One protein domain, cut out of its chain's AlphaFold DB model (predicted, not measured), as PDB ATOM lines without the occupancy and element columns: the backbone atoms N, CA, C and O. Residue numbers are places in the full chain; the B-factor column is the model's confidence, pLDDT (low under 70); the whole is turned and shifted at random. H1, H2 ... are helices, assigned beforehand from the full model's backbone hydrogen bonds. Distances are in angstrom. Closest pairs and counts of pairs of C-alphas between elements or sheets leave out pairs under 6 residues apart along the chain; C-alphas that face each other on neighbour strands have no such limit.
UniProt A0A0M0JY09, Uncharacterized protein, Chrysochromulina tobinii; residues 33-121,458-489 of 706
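Overview. This is residues 33 to 121 and 458 to 489 of the 706 residues of an uncharacterized protein of Chrysochromulina tobinii (UniProt A0A0M0JY09). One long helix, H2, runs along most of the length of a loose rod, with H4 slanting along its middle, H1 packed beside its residues 58 to 65, and H3 folding back to pack on its residues 83 to 87 near its last end. H1, H2 and H4 form an up-and-down bundle, each running against the one before. The printed part has 121 residues, four named helices, H1 to H4 in order, no named strand: all helix, radius of gyration of the C-alphas 19.5 A, spans 67 by 30 by 22 A.

Arrangement. Start at H1, residues 35 to 46, a hairpin with H2, residues 52 to 89; closest C-alphas Ala 44 and Lys 58, 5.4 A. H3, residues 99 to 118, is apart from H1. H4, residues 458 to 485, touches H2 at a shallow tilt of 24 degrees, opposite ways; closest C-alphas Thr 80 and Ala 465, 6.1 A. O i to N i+4 pairs within hydrogen-bond range: every one in H1, H2, H3; 23 of 24 in H4.

Along the chain. Find C-alpha 35 at (-22.017, 26.945, -34.245); H1 runs 16.5 A, H2 55.3 A, H3 29.0 A, H4 40.2 A to C-alpha 485, (-9.886, 10.942, -40.107).

Size, cuts and confidence. Across the cut, residues 122 to 457, C-alphas 121 and 458 are 18.0 A apart. Look for pLDDT under 70 at residues 33 to 34, 89 to 106 and 487 to 489.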
ATOM      1  N   ARG A  33     -22.173  33.940 -36.488       47.03
ATOM      2  CA  ARG A  33     -21.508  32.964 -37.374       47.03
ATOM      3  C   ARG A  33     -21.716  31.595 -36.728       47.03
ATOM      4  O   ARG A  33     -21.181  31.380 -35.633       47.03
ATOM      5  N   SER A  34     -22.553  30.764 -37.350       65.94
ATOM      6  CA  SER A  34     -23.210  29.629 -36.696       65.94
ATOM      7  C   SER A  34     -22.225  28.687 -36.008       65.94
ATOM      8  O   SER A  34     -21.096  28.491 -36.466       65.94
ATOM      9  N   SER A  35     -22.684  28.067 -34.919       73.94
ATOM     10  CA  SER A  35     -22.017  26.945 -34.245       73.94
ATOM     11  C   SER A  35     -21.459  25.934 -35.256       73.94
ATOM     12  O   SER A  35     -20.280  25.593 -35.205       73.94
ATOM     13  N   THR A  36     -22.271  25.564 -36.249       81.19
ATOM     14  CA  THR A  36     -21.923  24.654 -37.347       81.19
ATOM     15  C   THR A  36     -20.742  25.123 -38.203       81.19
ATOM     16  O   THR A  36     -19.886  24.304 -38.523       81.19
ATOM     17  N   GLU A  37     -20.606  26.415 -38.530       85.75
ATOM     18  CA  GLU A  37     -19.473  26.910 -39.334       85.75
ATOM     19  C   GLU A  37     -18.198  27.077 -38.484       85.75
ATOM     20  O   GLU A  37     -17.083  26.856 -38.968       85.75
ATOM     21  N   ARG A  38     -18.336  27.376 -37.182       86.62
ATOM     22  CA  ARG A  38     -17.214  27.324 -36.222       86.62
ATOM     23  C   ARG A  38     -16.691  25.893 -36.063       86.62
ATOM     24  O   ARG A  38     -15.482  25.682 -36.088       86.62
ATOM     25  N   LEU A  39     -17.589  24.910 -35.963       87.69
ATOM     26  CA  LEU A  39     -17.242  23.489 -35.919       87.69
ATOM     27  C   LEU A  39     -16.622  23.029 -37.244       87.69
ATOM     28  O   LEU A  39     -15.533  22.468 -37.231       87.69
ATOM     29  N   ARG A  40     -17.230  23.344 -38.393       90.50
ATOM     30  CA  ARG A  40     -16.694  23.022 -39.728       90.50
ATOM     31  C   ARG A  40     -15.289  23.588 -39.942       90.50
ATOM     32  O   ARG A  40     -14.416  22.871 -40.417       90.50
ATOM     33  N   THR A  41     -15.038  24.838 -39.550       90.75
ATOM     34  CA  THR A  41     -13.698  25.442 -39.658       90.75
ATOM     35  C   THR A  41     -12.698  24.899 -38.635       90.75
ATOM     36  O   THR A  41     -11.508  24.856 -38.943       90.75
ATOM     37  N   ALA A  42     -13.135  24.435 -37.459       88.56
ATOM     38  CA  ALA A  42     -12.278  23.720 -36.510       88.56
ATOM     39  C   ALA A  42     -11.908  22.311 -37.012       88.56
ATOM     40  O   ALA A  42     -10.728  21.969 -37.036       88.56
ATOM     41  N   LEU A  43     -12.887  21.536 -37.493       89.44
ATOM     42  CA  LEU A  43     -12.691  20.195 -38.060       89.44
ATOM     43  C   LEU A  43     -11.825  20.233 -39.334       89.44
ATOM     44  O   LEU A  43     -10.920  19.425 -39.506       89.44
ATOM     45  N   ALA A  44     -12.014  21.236 -40.197       89.50
ATOM     46  CA  ALA A  44     -11.156  21.441 -41.366       89.50
ATOM     47  C   ALA A  44      -9.707  21.825 -41.005       89.50
ATOM     48  O   ALA A  44      -8.808  21.639 -41.820       89.50
ATOM     49  N   ARG A  45      -9.455  22.375 -39.808       89.81
ATOM     50  CA  ARG A  45      -8.089  22.602 -39.301       89.81
ATOM     51  C   ARG A  45      -7.491  21.335 -38.691       89.81
ATOM     52  O   ARG A  45      -6.288  21.157 -38.800       89.81
ATOM     53  N   SER A  46      -8.291  20.451 -38.086       89.88
ATOM     54  CA  SER A  46      -7.794  19.185 -37.514       89.88
ATOM     55  C   SER A  46      -7.457  18.104 -38.545       89.88
ATOM     56  O   SER A  46      -6.899  17.084 -38.162       89.88
ATOM     57  N   LEU A  47      -7.772  18.329 -39.824       87.06
ATOM     58  CA  LEU A  47      -7.311  17.517 -40.961       87.06
ATOM     59  C   LEU A  47      -6.065  18.113 -41.655       87.06
ATOM     60  O   LEU A  47      -5.550  17.533 -42.605       87.06
ATOM     61  N   ASP A  48      -5.591  19.288 -41.224       90.38
ATOM     62  CA  ASP A  48      -4.512  20.031 -41.884       90.38
ATOM     63  C   ASP A  48      -3.163  19.838 -41.177       90.38
ATOM     64  O   ASP A  48      -2.606  20.766 -40.593       90.38
ATOM     65  N   ASP A  49      -2.607  18.628 -41.272       87.50
ATOM     66  CA  ASP A  49      -1.274  18.272 -40.746       87.50
ATOM     67  C   ASP A  49      -0.104  18.984 -41.482       87.50
ATOM     68  O   ASP A  49       1.052  18.566 -41.401       87.50
ATOM     69  N   GLY A  50      -0.372  20.027 -42.281       88.00
ATOM     70  CA  GLY A  50       0.607  20.778 -43.086       88.00
ATOM     71  C   GLY A  50       1.157  20.029 -44.313       88.00
ATOM     72  O   GLY A  50       1.700  20.639 -45.244       88.00
ATOM     73  N   THR A  51       0.980  18.709 -44.369       90.62
ATOM     74  CA  THR A  51       1.354  17.861 -45.507       90.62
ATOM     75  C   THR A  51       0.560  18.221 -46.772       90.62
ATOM     76  O   THR A  51      -0.423  18.968 -46.738       90.62
ATOM     77  N   ALA A  52       0.996  17.727 -47.934       87.81
ATOM     78  CA  ALA A  52       0.205  17.853 -49.162       87.81
ATOM     79  C   ALA A  52      -1.107  17.048 -49.068       87.81
ATOM     80  O   ALA A  52      -2.152  17.507 -49.522       87.81
ATOM     81  N   GLU A  53      -1.056  15.879 -48.421       86.12
ATOM     82  CA  GLU A  53      -2.203  14.990 -48.246       86.12
ATOM     83  C   GLU A  53      -3.251  15.575 -47.288       86.12
ATOM     84  O   GLU A  53      -4.419  15.647 -47.658       86.12
ATOM     85  N   GLY A  54      -2.848  16.096 -46.123       84.69
ATOM     86  CA  GLY A  54      -3.760  16.749 -45.173       84.69
ATOM     87  C   GLY A  54      -4.460  17.967 -45.784       84.69
ATOM     88  O   GLY A  54      -5.675  18.125 -45.668       84.69
ATOM     89  N   ARG A  55      -3.739  18.775 -46.574       89.12
ATOM     90  CA  ARG A  55      -4.347  19.877 -47.344       89.12
ATOM     91  C   ARG A  55      -5.359  19.393 -48.387       89.12
ATOM     92  O   ARG A  55      -6.382  20.051 -48.574       89.12
ATOM     93  N   HIS A  56      -5.128  18.241 -49.018       88.38
ATOM     94  CA  HIS A  56      -6.094  17.635 -49.935       88.38
ATOM     95  C   HIS A  56      -7.319  17.065 -49.197       88.38
ATOM     96  O   HIS A  56      -8.449  17.348 -49.589       88.38
ATOM     97  N   GLN A  57      -7.120  16.343 -48.088       86.75
ATOM     98  CA  GLN A  57      -8.195  15.825 -47.228       86.75
ATOM     99  C   GLN A  57      -9.066  16.959 -46.660       86.75
ATOM    100  O   GLN A  57     -10.293  16.876 -46.694       86.75
ATOM    101  N   LYS A  58      -8.451  18.064 -46.226       90.12
ATOM    102  CA  LYS A  58      -9.121  19.313 -45.833       90.12
ATOM    103  C   LYS A  58      -9.988  19.891 -46.951       90.12
ATOM    104  O   LYS A  58     -11.111  20.321 -46.688       90.12
ATOM    105  N   GLU A  59      -9.490  19.930 -48.186       90.56
ATOM    106  CA  GLU A  59     -10.264  20.451 -49.313       90.56
ATOM    107  C   GLU A  59     -11.438  19.526 -49.671       90.56
ATOM    108  O   GLU A  59     -12.563  20.000 -49.845       90.56
ATOM    109  N   GLN A  60     -11.211  18.207 -49.698       89.00
ATOM    110  CA  GLN A  60     -12.270  17.209 -49.865       89.00
ATOM    111  C   GLN A  60     -13.339  17.341 -48.768       89.00
ATOM    112  O   GLN A  60     -14.526  17.421 -49.086       89.00
ATOM    113  N   PHE A  61     -12.933  17.454 -47.498       91.25
ATOM    114  CA  PHE A  61     -13.823  17.704 -46.363       91.25
ATOM    115  C   PHE A  61     -14.635  18.989 -46.563       91.25
ATOM    116  O   PHE A  61     -15.857  18.972 -46.429       91.25
ATOM    117  N   LEU A  62     -14.001  20.106 -46.932       91.44
ATOM    118  CA  LEU A  62     -14.707  21.373 -47.136       91.44
ATOM    119  C   LEU A  62     -15.734  21.289 -48.274       91.44
ATOM    120  O   LEU A  62     -16.858  21.756 -48.079       91.44
ATOM    121  N   ARG A  63     -15.385  20.654 -49.402       92.06
ATOM    122  CA  ARG A  63     -16.281  20.423 -50.552       92.06
ATOM    123  C   ARG A  63     -17.460  19.510 -50.183       92.06
ATOM    124  O   ARG A  63     -18.614  19.882 -50.409       92.06
ATOM    125  N   LEU A  64     -17.190  18.353 -49.572       90.81
ATOM    126  CA  LEU A  64     -18.209  17.368 -49.188       90.81
ATOM    127  C   LEU A  64     -19.155  17.948 -48.129       90.81
ATOM    128  O   LEU A  64     -20.373  17.874 -48.283       90.81
ATOM    129  N   THR A  65     -18.620  18.625 -47.109       91.31
ATOM    130  CA  THR A  65     -19.446  19.279 -46.081       91.31
ATOM    131  C   THR A  65     -20.313  20.408 -46.634       91.31
ATOM    132  O   THR A  65     -21.446  20.538 -46.183       91.31
ATOM    133  N   SER A  66     -19.881  21.181 -47.645       90.88
ATOM    134  CA  SER A  66     -20.794  22.140 -48.300       90.88
ATOM    135  C   SER A  66     -21.971  21.456 -48.998       90.88
ATOM    136  O   SER A  66     -23.094  21.942 -48.884       90.88
ATOM    137  N   LEU A  67     -21.743  20.324 -49.674       92.62
ATOM    138  CA  LEU A  67     -22.807  19.577 -50.353       92.62
ATOM    139  C   LEU A  67     -23.787  18.949 -49.350       92.62
ATOM    140  O   LEU A  67     -24.999  19.077 -49.516       92.62
ATOM    141  N   VAL A  68     -23.276  18.341 -48.274       91.31
ATOM    142  CA  VAL A  68     -24.101  17.760 -47.202       91.31
ATOM    143  C   VAL A  68     -24.916  18.838 -46.485       91.31
ATOM    144  O   VAL A  68     -26.127  18.687 -46.353       91.31
ATOM    145  N   CYS A  69     -24.305  19.965 -46.099       90.56
ATOM    146  CA  CYS A  69     -25.030  21.076 -45.477       90.56
ATOM    147  C   CYS A  69     -26.105  21.670 -46.403       90.56
ATOM    148  O   CYS A  69     -27.189  22.000 -45.929       90.56
ATOM    149  N   ALA A  70     -25.843  21.795 -47.710       90.25
ATOM    150  CA  ALA A  70     -26.830  22.286 -48.675       90.25
ATOM    151  C   ALA A  70     -28.000  21.301 -48.868       90.25
ATOM    152  O   ALA A  70     -29.158  21.716 -48.878       90.25
ATOM    153  N   SER A  71     -27.707  20.000 -48.961       92.81
ATOM    154  CA  SER A  71     -28.712  18.938 -49.084       92.81
ATOM    155  C   SER A  71     -29.606  18.848 -47.840       92.81
ATOM    156  O   SER A  71     -30.832  18.878 -47.959       92.81
ATOM    157  N   LEU A  72     -29.007  18.842 -46.641       90.44
ATOM    158  CA  LEU A  72     -29.744  18.853 -45.375       90.44
ATOM    159  C   LEU A  72     -30.607  20.113 -45.241       90.44
ATOM    160  O   LEU A  72     -31.781  19.994 -44.906       90.44
ATOM    161  N   ARG A  73     -30.083  21.301 -45.576       91.00
ATOM    162  CA  ARG A  73     -30.862  22.554 -45.575       91.00
ATOM    163  C   ARG A  73     -32.054  22.523 -46.514       91.00
ATOM    164  O   ARG A  73     -33.135  22.939 -46.119       91.00
ATOM    165  N   SER A  74     -31.877  22.013 -47.731       91.88
ATOM    166  CA  SER A  74     -32.978  21.864 -48.686       91.88
ATOM    167  C   SER A  74     -34.070  20.940 -48.133       91.88
ATOM    168  O   SER A  74     -35.244  21.309 -48.149       91.88
ATOM    169  N   ARG A  75     -33.689  19.794 -47.550       90.31
ATOM    170  CA  ARG A  75     -34.631  18.856 -46.920       90.31
ATOM    171  C   ARG A  75     -35.350  19.472 -45.714       90.31
ATOM    172  O   ARG A  75     -36.577  19.426 -45.664       90.31
ATOM    173  N   HIS A  76     -34.614  20.083 -44.785       88.31
ATOM    174  CA  HIS A  76     -35.185  20.752 -43.608       88.31
ATOM    175  C   HIS A  76     -36.104  21.905 -43.997       88.31
ATOM    176  O   HIS A  76     -37.169  22.040 -43.408       88.31
ATOM    177  N   HIS A  77     -35.763  22.691 -45.020       89.50
ATOM    178  CA  HIS A  77     -36.629  23.761 -45.513       89.50
ATOM    179  C   HIS A  77     -37.974  23.220 -46.019       89.50
ATOM    180  O   HIS A  77     -39.014  23.709 -45.583       89.50
ATOM    181  N   VAL A  78     -37.974  22.166 -46.844       90.75
ATOM    182  CA  VAL A  78     -39.211  21.521 -47.327       90.75
ATOM    183  C   VAL A  78     -40.025  20.922 -46.174       90.75
ATOM    184  O   VAL A  78     -41.232  21.137 -46.107       90.75
ATOM    185  N   GLN A  79     -39.381  20.234 -45.221       87.31
ATOM    186  CA  GLN A  79     -40.067  19.708 -44.032       87.31
ATOM    187  C   GLN A  79     -40.648  20.829 -43.153       87.31
ATOM    188  O   GLN A  79     -41.752  20.689 -42.639       87.31
ATOM    189  N   THR A  80     -39.945  21.959 -43.022       87.44
ATOM    190  CA  THR A  80     -40.414  23.135 -42.272       87.44
ATOM    191  C   THR A  80     -41.634  23.761 -42.937       87.44
ATOM    192  O   THR A  80     -42.613  24.035 -42.254       87.44
ATOM    193  N   VAL A  81     -41.599  23.961 -44.260       89.38
ATOM    194  CA  VAL A  81     -42.735  24.499 -45.024       89.38
ATOM    195  C   VAL A  81     -43.942  23.570 -44.902       89.38
ATOM    196  O   VAL A  81     -45.008  24.038 -44.529       89.38
ATOM    197  N   SER A  82     -43.763  22.257 -45.072       87.38
ATOM    198  CA  SER A  82     -44.848  21.277 -44.930       87.38
ATOM    199  C   SER A  82     -45.442  21.225 -43.511       87.38
ATOM    200  O   SER A  82     -46.661  21.201 -43.365       87.38
ATOM    201  N   LEU A  83     -44.616  21.277 -42.456       84.50
ATOM    202  CA  LEU A  83     -45.086  21.378 -41.064       84.50
ATOM    203  C   LEU A  83     -45.854  22.678 -40.796       84.50
ATOM    204  O   LEU A  83     -46.819  22.687 -40.036       84.50
ATOM    205  N   HIS A  84     -45.420  23.774 -41.411       84.75
ATOM    206  CA  HIS A  84     -46.006  25.104 -41.260       84.75
ATOM    207  C   HIS A  84     -47.321  25.253 -42.033       84.75
ATOM    208  O   HIS A  84     -48.266  25.865 -41.542       84.75
ATOM    209  N   GLU A  85     -47.410  24.644 -43.215       83.31
ATOM    210  CA  GLU A  85     -48.639  24.500 -43.998       83.31
ATOM    211  C   GLU A  85     -49.636  23.574 -43.299       83.31
ATOM    212  O   GLU A  85     -50.801  23.937 -43.191       83.31
ATOM    213  N   ALA A  86     -49.193  22.449 -42.727       79.06
ATOM    214  CA  ALA A  86     -50.050  21.586 -41.913       79.06
ATOM    215  C   ALA A  86     -50.561  22.310 -40.654       79.06
ATOM    216  O   ALA A  86     -51.753  22.266 -40.363       79.06
ATOM    217  N   TYR A  87     -49.695  23.041 -39.942       78.69
ATOM    218  CA  TYR A  87     -50.096  23.846 -38.783       78.69
ATOM    219  C   TYR A  87     -51.125  24.933 -39.145       78.69
ATOM    220  O   TYR A  87     -52.049  25.177 -38.375       78.69
ATOM    221  N   ARG A  88     -51.002  25.553 -40.329       72.75
ATOM    222  CA  ARG A  88     -51.974  26.534 -40.849       72.75
ATOM    223  C   ARG A  88     -53.247  25.911 -41.411       72.75
ATOM    224  O   ARG A  88     -54.296  26.526 -41.303       72.75
ATOM    225  N   GLY A  89     -53.176  24.708 -41.975       64.31
ATOM    226  CA  GLY A  89     -54.356  23.928 -42.355       64.31
ATOM    227  C   GLY A  89     -55.210  23.553 -41.142       64.31
ATOM    228  O   GLY A  89     -56.420  23.433 -41.262       64.31
ATOM    229  N   HIS A  90     -54.596  23.463 -39.959       61.69
ATOM    230  CA  HIS A  90     -55.284  23.322 -38.673       61.69
ATOM    231  C   HIS A  90     -55.727  24.666 -38.047       61.69
ATOM    232  O   HIS A  90     -56.044  24.706 -36.855       61.69
ATOM    233  N   ASP A  91     -55.790  25.765 -38.818       47.53
ATOM    234  CA  ASP A  91     -56.526  26.974 -38.413       47.53
ATOM    235  C   ASP A  91     -58.041  26.671 -38.441       47.53
ATOM    236  O   ASP A  91     -58.601  26.417 -39.512       47.53
ATOM    237  N   PRO A  92     -58.754  26.672 -37.297       47.38
ATOM    238  CA  PRO A  92     -60.108  26.118 -37.242       47.38
ATOM    239  C   PRO A  92     -61.197  27.041 -37.812       47.38
ATOM    240  O   PRO A  92     -62.381  26.828 -37.550       47.38
ATOM    241  N   SER A  93     -60.824  28.098 -38.538       38.97
ATOM    242  CA  SER A  93     -61.763  29.047 -39.136       38.97
ATOM    243  C   SER A  93     -62.472  28.536 -40.398       38.97
ATOM    244  O   SER A  93     -63.548  29.051 -40.703       38.97
ATOM    245  N   GLU A  94     -61.945  27.504 -41.075       39.97
ATOM    246  CA  GLU A  94     -62.549  26.920 -42.291       39.97
ATOM    247  C   GLU A  94     -62.926  25.423 -42.183       39.97
ATOM    248  O   GLU A  94     -63.656  24.923 -43.040       39.97
ATOM    249  N   MET A  95     -62.484  24.689 -41.149       43.38
ATOM    250  CA  MET A  95     -62.620  23.218 -41.082       43.38
ATOM    251  C   MET A  95     -63.637  22.721 -40.041       43.38
ATOM    252  O   MET A  95     -63.579  23.073 -38.863       43.38
ATOM    253  N   ALA A  96     -64.572  21.867 -40.480       39.75
ATOM    254  CA  ALA A  96     -65.773  21.490 -39.733       39.75
ATOM    255  C   ALA A  96     -65.873  19.983 -39.405       39.75
ATOM    256  O   ALA A  96     -66.681  19.255 -39.981       39.75
ATOM    257  N   ALA A  97     -65.135  19.558 -38.378       52.62
ATOM    258  CA  ALA A  97     -65.401  18.365 -37.562       52.62
ATOM    259  C   ALA A  97     -65.499  16.998 -38.289       52.62
ATOM    260  O   ALA A  97     -66.178  16.086 -37.800       52.62
ATOM    261  N   SER A  98     -64.790  16.807 -39.406       57.97
ATOM    262  CA  SER A  98     -64.717  15.514 -40.103       57.97
ATOM    263  C   SER A  98     -63.999  14.437 -39.263       57.97
ATOM    264  O   SER A  98     -63.321  14.689 -38.258       57.97
ATOM    265  N   ALA A  99     -64.141  13.176 -39.674       57.28
ATOM    266  CA  ALA A  99     -63.240  12.109 -39.238       57.28
ATOM    267  C   ALA A  99     -61.835  12.272 -39.852       57.28
ATOM    268  O   ALA A  99     -60.843  11.920 -39.215       57.28
ATOM    269  N   GLU A 100     -61.754  12.863 -41.044       61.59
ATOM    270  CA  GLU A 100     -60.507  13.136 -41.766       61.59
ATOM    271  C   GLU A 100     -59.663  14.192 -41.037       61.59
ATOM    272  O   GLU A 100     -58.459  14.005 -40.875       61.59
ATOM    273  N   ASP A 101     -60.297  15.229 -40.478       59.72
ATOM    274  CA  ASP A 101     -59.648  16.266 -39.660       59.72
ATOM    275  C   ASP A 101     -58.894  15.654 -38.468       59.72
ATOM    276  O   ASP A 101     -57.779  16.064 -38.143       59.72
ATOM    277  N   ARG A 102     -59.469  14.619 -37.836       60.94
ATOM    278  CA  ARG A 102     -58.835  13.894 -36.724       60.94
ATOM    279  C   ARG A 102     -57.642  13.054 -37.176       60.94
ATOM    280  O   ARG A 102     -56.640  13.028 -36.465       60.94
ATOM    281  N   ALA A 103     -57.711  12.425 -38.349       65.12
ATOM    282  CA  ALA A 103     -56.568  11.719 -38.933       65.12
ATOM    283  C   ALA A 103     -55.440  12.694 -39.333       65.12
ATOM    284  O   ALA A 103     -54.273  12.444 -39.044       65.12
ATOM    285  N   SER A 104     -55.791  13.846 -39.913       65.00
ATOM    286  CA  SER A 104     -54.852  14.921 -40.256       65.00
ATOM    287  C   SER A 104     -54.196  15.542 -39.014       65.00
ATOM    288  O   SER A 104     -52.991  15.799 -39.002       65.00
ATOM    289  N   ALA A 105     -54.953  15.734 -37.928       65.56
ATOM    290  CA  ALA A 105     -54.422  16.217 -36.654       65.56
ATOM    291  C   ALA A 105     -53.474  15.200 -35.989       65.56
ATOM    292  O   ALA A 105     -52.444  15.598 -35.443       65.56
ATOM    293  N   ALA A 106     -53.774  13.897 -36.077       67.00
ATOM    294  CA  ALA A 106     -52.876  12.838 -35.617       67.00
ATOM    295  C   ALA A 106     -51.559  12.842 -36.416       67.00
ATOM    296  O   ALA A 106     -50.491  12.982 -35.819       67.00
ATOM    297  N   ALA A 107     -51.627  12.832 -37.751       70.56
ATOM    298  CA  ALA A 107     -50.451  12.895 -38.624       70.56
ATOM    299  C   ALA A 107     -49.611  14.173 -38.416       70.56
ATOM    300  O   ALA A 107     -48.377  14.124 -38.422       70.56
ATOM    301  N   PHE A 108     -50.253  15.322 -38.164       76.38
ATOM    302  CA  PHE A 108     -49.554  16.541 -37.750       76.38
ATOM    303  C   PHE A 108     -48.833  16.354 -36.407       76.38
ATOM    304  O   PHE A 108     -47.672  16.743 -36.287       76.38
ATOM    305  N   SER A 109     -49.477  15.733 -35.412       74.38
ATOM    306  CA  SER A 109     -48.872  15.503 -34.094       74.38
ATOM    307  C   SER A 109     -47.662  14.557 -34.141       74.38
ATOM    308  O   SER A 109     -46.661  14.827 -33.477       74.38
ATOM    309  N   GLU A 110     -47.694  13.521 -34.985       76.44
ATOM    310  CA  GLU A 110     -46.561  12.617 -35.225       76.44
ATOM    311  C   GLU A 110     -45.404  13.331 -35.938       76.44
ATOM    312  O   GLU A 110     -44.252  13.240 -35.509       76.44
ATOM    313  N   SER A 111     -45.704  14.098 -36.992       78.56
ATOM    314  CA  SER A 111     -44.707  14.873 -37.743       78.56
ATOM    315  C   SER A 111     -44.051  15.954 -36.869       78.56
ATOM    316  O   SER A 111     -42.826  16.128 -36.883       78.56
ATOM    317  N   LEU A 112     -44.845  16.627 -36.027       82.69
ATOM    318  CA  LEU A 112     -44.366  17.560 -35.009       82.69
ATOM    319  C   LEU A 112     -43.484  16.849 -33.976       82.69
ATOM    320  O   LEU A 112     -42.387  17.326 -33.696       82.69
ATOM    321  N   HIS A 113     -43.915  15.703 -33.439       82.69
ATOM    322  CA  HIS A 113     -43.118  14.927 -32.488       82.69
ATOM    323  C   HIS A 113     -41.769  14.509 -33.091       82.69
ATOM    324  O   HIS A 113     -40.728  14.747 -32.479       82.69
ATOM    325  N   TRP A 114     -41.753  13.985 -34.319       81.88
ATOM    326  CA  TRP A 114     -40.518  13.626 -35.020       81.88
ATOM    327  C   TRP A 114     -39.600  14.839 -35.239       81.88
ATOM    328  O   TRP A 114     -38.389  14.751 -35.028       81.88
ATOM    329  N   SER A 115     -40.159  16.001 -35.595       83.19
ATOM    330  CA  SER A 115     -39.407  17.259 -35.708       83.19
ATOM    331  C   SER A 115     -38.800  17.696 -34.368       83.19
ATOM    332  O   SER A 115     -37.641  18.097 -34.314       83.19
ATOM    333  N   VAL A 116     -39.539  17.555 -33.266       85.94
ATOM    334  CA  VAL A 116     -39.107  17.942 -31.913       85.94
ATOM    335  C   VAL A 116     -38.049  16.983 -31.350       85.94
ATOM    336  O   VAL A 116     -37.030  17.438 -30.827       85.94
ATOM    337  N   MET A 117     -38.217  15.670 -31.526       84.44
ATOM    338  CA  MET A 117     -37.219  14.671 -31.120       84.44
ATOM    339  C   MET A 117     -35.940  14.771 -31.962       84.44
ATOM    340  O   MET A 117     -34.837  14.732 -31.420       84.44
ATOM    341  N   SER A 118     -36.054  14.979 -33.280       81.00
ATOM    342  CA  SER A 118     -34.886  15.209 -34.147       81.00
ATOM    343  C   SER A 118     -34.238  16.589 -33.944       81.00
ATOM    344  O   SER A 118     -33.063  16.765 -34.263       81.00
ATOM    345  N   ALA A 119     -34.952  17.533 -33.320       84.38
ATOM    346  CA  ALA A 119     -34.398  18.747 -32.731       84.38
ATOM    347  C   ALA A 119     -33.731  18.522 -31.362       84.38
ATOM    348  O   ALA A 119     -33.393  19.508 -30.712       84.38
ATOM    349  N   GLY A 120     -33.533  17.283 -30.902       83.81
ATOM    350  CA  GLY A 120     -32.812  16.970 -29.664       83.81
ATOM    351  C   GLY A 120     -33.536  17.399 -28.383       83.81
ATOM    352  O   GLY A 120     -32.876  17.684 -27.381       83.81
ATOM    353  N   PHE A 121     -34.865  17.506 -28.417       86.44
ATOM    354  CA  PHE A 121     -35.676  17.632 -27.208       86.44
ATOM    355  C   PHE A 121     -35.985  16.247 -26.627       86.44
ATOM    356  O   PHE A 121     -36.157  15.277 -27.362       86.44
ATOM    357  N   ASP A 458     -45.907  30.047 -35.024       80.25
ATOM    358  CA  ASP A 458     -45.052  30.108 -36.222       80.25
ATOM    359  C   ASP A 458     -43.562  30.257 -35.843       80.25
ATOM    360  O   ASP A 458     -42.703  29.514 -36.316       80.25
ATOM    361  N   GLY A 459     -43.242  31.188 -34.934       83.00
ATOM    362  CA  GLY A 459     -41.875  31.407 -34.450       83.00
ATOM    363  C   GLY A 459     -41.309  30.246 -33.623       83.00
ATOM    364  O   GLY A 459     -40.100  30.009 -33.649       83.00
ATOM    365  N   ALA A 460     -42.163  29.502 -32.914       85.50
ATOM    366  CA  ALA A 460     -41.790  28.283 -32.206       85.50
ATOM    367  C   ALA A 460     -41.431  27.160 -33.190       85.50
ATOM    368  O   ALA A 460     -40.340  26.609 -33.070       85.50
ATOM    369  N   LEU A 461     -42.281  26.893 -34.192       85.81
ATOM    370  CA  LEU A 461     -42.057  25.877 -35.234       85.81
ATOM    371  C   LEU A 461     -40.791  26.150 -36.054       85.81
ATOM    372  O   LEU A 461     -39.948  25.269 -36.220       85.81
ATOM    373  N   LEU A 462     -40.610  27.392 -36.512       87.19
ATOM    374  CA  LEU A 462     -39.401  27.804 -37.231       87.19
ATOM    375  C   LEU A 462     -38.143  27.652 -36.357       87.19
ATOM    376  O   LEU A 462     -37.075  27.295 -36.859       87.19
ATOM    377  N   CYS A 463     -38.254  27.885 -35.044       87.38
ATOM    378  CA  CYS A 463     -37.143  27.685 -34.120       87.38
ATOM    379  C   CYS A 463     -36.862  26.198 -33.848       87.38
ATOM    380  O   CYS A 463     -35.691  25.839 -33.777       87.38
ATOM    381  N   THR A 464     -37.870  25.330 -33.703       87.06
ATOM    382  CA  THR A 464     -37.654  23.884 -33.496       87.06
ATOM    383  C   THR A 464     -37.088  23.221 -34.745       87.06
ATOM    384  O   THR A 464     -36.118  22.476 -34.638       87.06
ATOM    385  N   ALA A 465     -37.593  23.559 -35.933       87.94
ATOM    386  CA  ALA A 465     -37.071  23.025 -37.189       87.94
ATOM    387  C   ALA A 465     -35.614  23.456 -37.441       87.94
ATOM    388  O   ALA A 465     -34.762  22.623 -37.748       87.94
ATOM    389  N   ARG A 466     -35.271  24.731 -37.198       88.12
ATOM    390  CA  ARG A 466     -33.869  25.187 -37.246       88.12
ATOM    391  C   ARG A 466     -32.987  24.495 -36.197       88.12
ATOM    392  O   ARG A 466     -31.829  24.187 -36.472       88.12
ATOM    393  N   LEU A 467     -33.525  24.219 -35.008       87.88
ATOM    394  CA  LEU A 467     -32.833  23.466 -33.957       87.88
ATOM    395  C   LEU A 467     -32.604  21.984 -34.326       87.88
ATOM    396  O   LEU A 467     -31.665  21.396 -33.782       87.88
ATOM    397  N   ALA A 468     -33.387  21.408 -35.249       88.12
ATOM    398  CA  ALA A 468     -33.120  20.112 -35.891       88.12
ATOM    399  C   ALA A 468     -32.084  20.214 -37.020       88.12
ATOM    400  O   ALA A 468     -31.185  19.374 -37.085       88.12
ATOM    401  N   GLU A 469     -32.151  21.249 -37.868       89.44
ATOM    402  CA  GLU A 469     -31.147  21.497 -38.915       89.44
ATOM    403  C   GLU A 469     -29.736  21.596 -38.309       89.44
ATOM    404  O   GLU A 469     -28.819  20.897 -38.738       89.44
ATOM    405  N   GLU A 470     -29.558  22.430 -37.279       88.50
ATOM    406  CA  GLU A 470     -28.253  22.666 -36.652       88.50
ATOM    407  C   GLU A 470     -27.702  21.422 -35.929       88.50
ATOM    408  O   GLU A 470     -26.490  21.190 -35.946       88.50
ATOM    409  N   GLU A 471     -28.572  20.593 -35.344       87.94
ATOM    410  CA  GLU A 471     -28.203  19.328 -34.693       87.94
ATOM    411  C   GLU A 471     -27.794  18.267 -35.732       87.94
ATOM    412  O   GLU A 471     -26.678  17.747 -35.678       87.94
ATOM    413  N   GLN A 472     -28.628  18.018 -36.750       88.69
ATOM    414  CA  GLN A 472     -28.325  17.040 -37.803       88.69
ATOM    415  C   GLN A 472     -27.103  17.437 -38.641       88.69
ATOM    416  O   GLN A 472     -26.293  16.573 -38.980       88.69
ATOM    417  N   ILE A 473     -26.907  18.730 -38.932       90.44
ATOM    418  CA  ILE A 473     -25.671  19.212 -39.565       90.44
ATOM    419  C   ILE A 473     -24.467  18.942 -38.658       90.44
ATOM    420  O   ILE A 473     -23.449  18.457 -39.143       90.44
ATOM    421  N   THR A 474     -24.558  19.200 -37.351       89.50
ATOM    422  CA  THR A 474     -23.447  18.950 -36.414       89.50
ATOM    423  C   THR A 474     -23.068  17.466 -36.361       89.50
ATOM    424  O   THR A 474     -21.881  17.124 -36.423       89.50
ATOM    425  N   GLN A 475     -24.059  16.575 -36.333       89.50
ATOM    426  CA  GLN A 475     -23.849  15.128 -36.379       89.50
ATOM    427  C   GLN A 475     -23.241  14.688 -37.723       89.50
ATOM    428  O   GLN A 475     -22.217  14.003 -37.738       89.50
ATOM    429  N   ALA A 476     -23.777  15.158 -38.855       90.25
ATOM    430  CA  ALA A 476     -23.260  14.838 -40.186       90.25
ATOM    431  C   ALA A 476     -21.823  15.350 -40.416       90.25
ATOM    432  O   ALA A 476     -20.988  14.611 -40.936       90.25
ATOM    433  N   LEU A 477     -21.493  16.572 -39.973       89.75
ATOM    434  CA  LEU A 477     -20.123  17.109 -39.991       89.75
ATOM    435  C   LEU A 477     -19.159  16.224 -39.185       89.75
ATOM    436  O   LEU A 477     -18.029  15.989 -39.616       89.75
ATOM    437  N   THR A 478     -19.610  15.716 -38.036       88.50
ATOM    438  CA  THR A 478     -18.816  14.845 -37.157       88.50
ATOM    439  C   THR A 478     -18.592  13.464 -37.780       88.50
ATOM    440  O   THR A 478     -17.472  12.958 -37.741       88.50
ATOM    441  N   ILE A 479     -19.614  12.880 -38.419       90.19
ATOM    442  CA  ILE A 479     -19.512  11.601 -39.144       90.19
ATOM    443  C   ILE A 479     -18.572  11.734 -40.352       90.19
ATOM    444  O   ILE A 479     -17.661  10.925 -40.510       90.19
ATOM    445  N   VAL A 480     -18.729  12.784 -41.167       89.38
ATOM    446  CA  VAL A 480     -17.848  13.061 -42.318       89.38
ATOM    447  C   VAL A 480     -16.397  13.268 -41.875       89.38
ATOM    448  O   VAL A 480     -15.484  12.747 -42.514       89.38
ATOM    449  N   HIS A 481     -16.171  13.979 -40.765       88.44
ATOM    450  CA  HIS A 481     -14.833  14.109 -40.189       88.44
ATOM    451  C   HIS A 481     -14.283  12.755 -39.727       88.44
ATOM    452  O   HIS A 481     -13.147  12.433 -40.045       88.44
ATOM    453  N   ALA A 482     -15.072  11.943 -39.013       86.00
ATOM    454  CA  ALA A 482     -14.634  10.635 -38.530       86.00
ATOM    455  C   ALA A 482     -14.242   9.682 -39.675       86.00
ATOM    456  O   ALA A 482     -13.198   9.043 -39.587       86.00
ATOM    457  N   LEU A 483     -15.027   9.640 -40.759       85.75
ATOM    458  CA  LEU A 483     -14.748   8.817 -41.944       85.75
ATOM    459  C   LEU A 483     -13.439   9.217 -42.647       85.75
ATOM    460  O   LEU A 483     -12.666   8.346 -43.043       85.75
ATOM    461  N   LEU A 484     -13.165  10.520 -42.775       82.56
ATOM    462  CA  LEU A 484     -11.924  11.017 -43.386       82.56
ATOM    463  C   LEU A 484     -10.717  10.925 -42.435       82.56
ATOM    464  O   LEU A 484      -9.604  10.680 -42.886       82.56
ATOM    465  N   ALA A 485     -10.931  11.057 -41.123       78.75
ATOM    466  CA  ALA A 485      -9.886  10.942 -40.107       78.75
ATOM    467  C   ALA A 485      -9.484   9.487 -39.791       78.75
ATOM    468  O   ALA A 485      -8.467   9.266 -39.132       78.75
ATOM    469  N   THR A 486     -10.247   8.475 -40.225       75.25
ATOM    470  CA  THR A 486      -9.827   7.069 -40.122       75.25
ATOM    471  C   THR A 486      -8.841   6.701 -41.242       75.25
ATOM    472  O   THR A 486      -9.273   6.521 -42.378       75.25
ATOM    473  N   PRO A 487      -7.542   6.444 -40.961       58.22
ATOM    474  CA  PRO A 487      -6.515   6.169 -41.984       58.22
ATOM    475  C   PRO A 487      -6.616   4.757 -42.600       58.22
ATOM    476  O   PRO A 487      -5.649   4.208 -43.127       58.22
ATOM    477  N   ARG A 488      -7.782   4.122 -42.462       48.94
ATOM    478  CA  ARG A 488      -8.161   2.829 -43.029       48.94
ATOM    479  C   ARG A 488      -9.667   2.841 -43.267       48.94
ATOM    480  O   ARG A 488     -10.413   2.278 -42.468       48.94
ATOM    481  N   ALA A 489     -10.098   3.429 -44.381       41.88
ATOM    482  CA  ALA A 489     -11.364   3.022 -44.977       41.88
ATOM    483  C   ALA A 489     -11.297   1.491 -45.184       41.88
ATOM    484  O   ALA A 489     -10.371   1.013 -45.854       41.88
TER     485      ALA A 489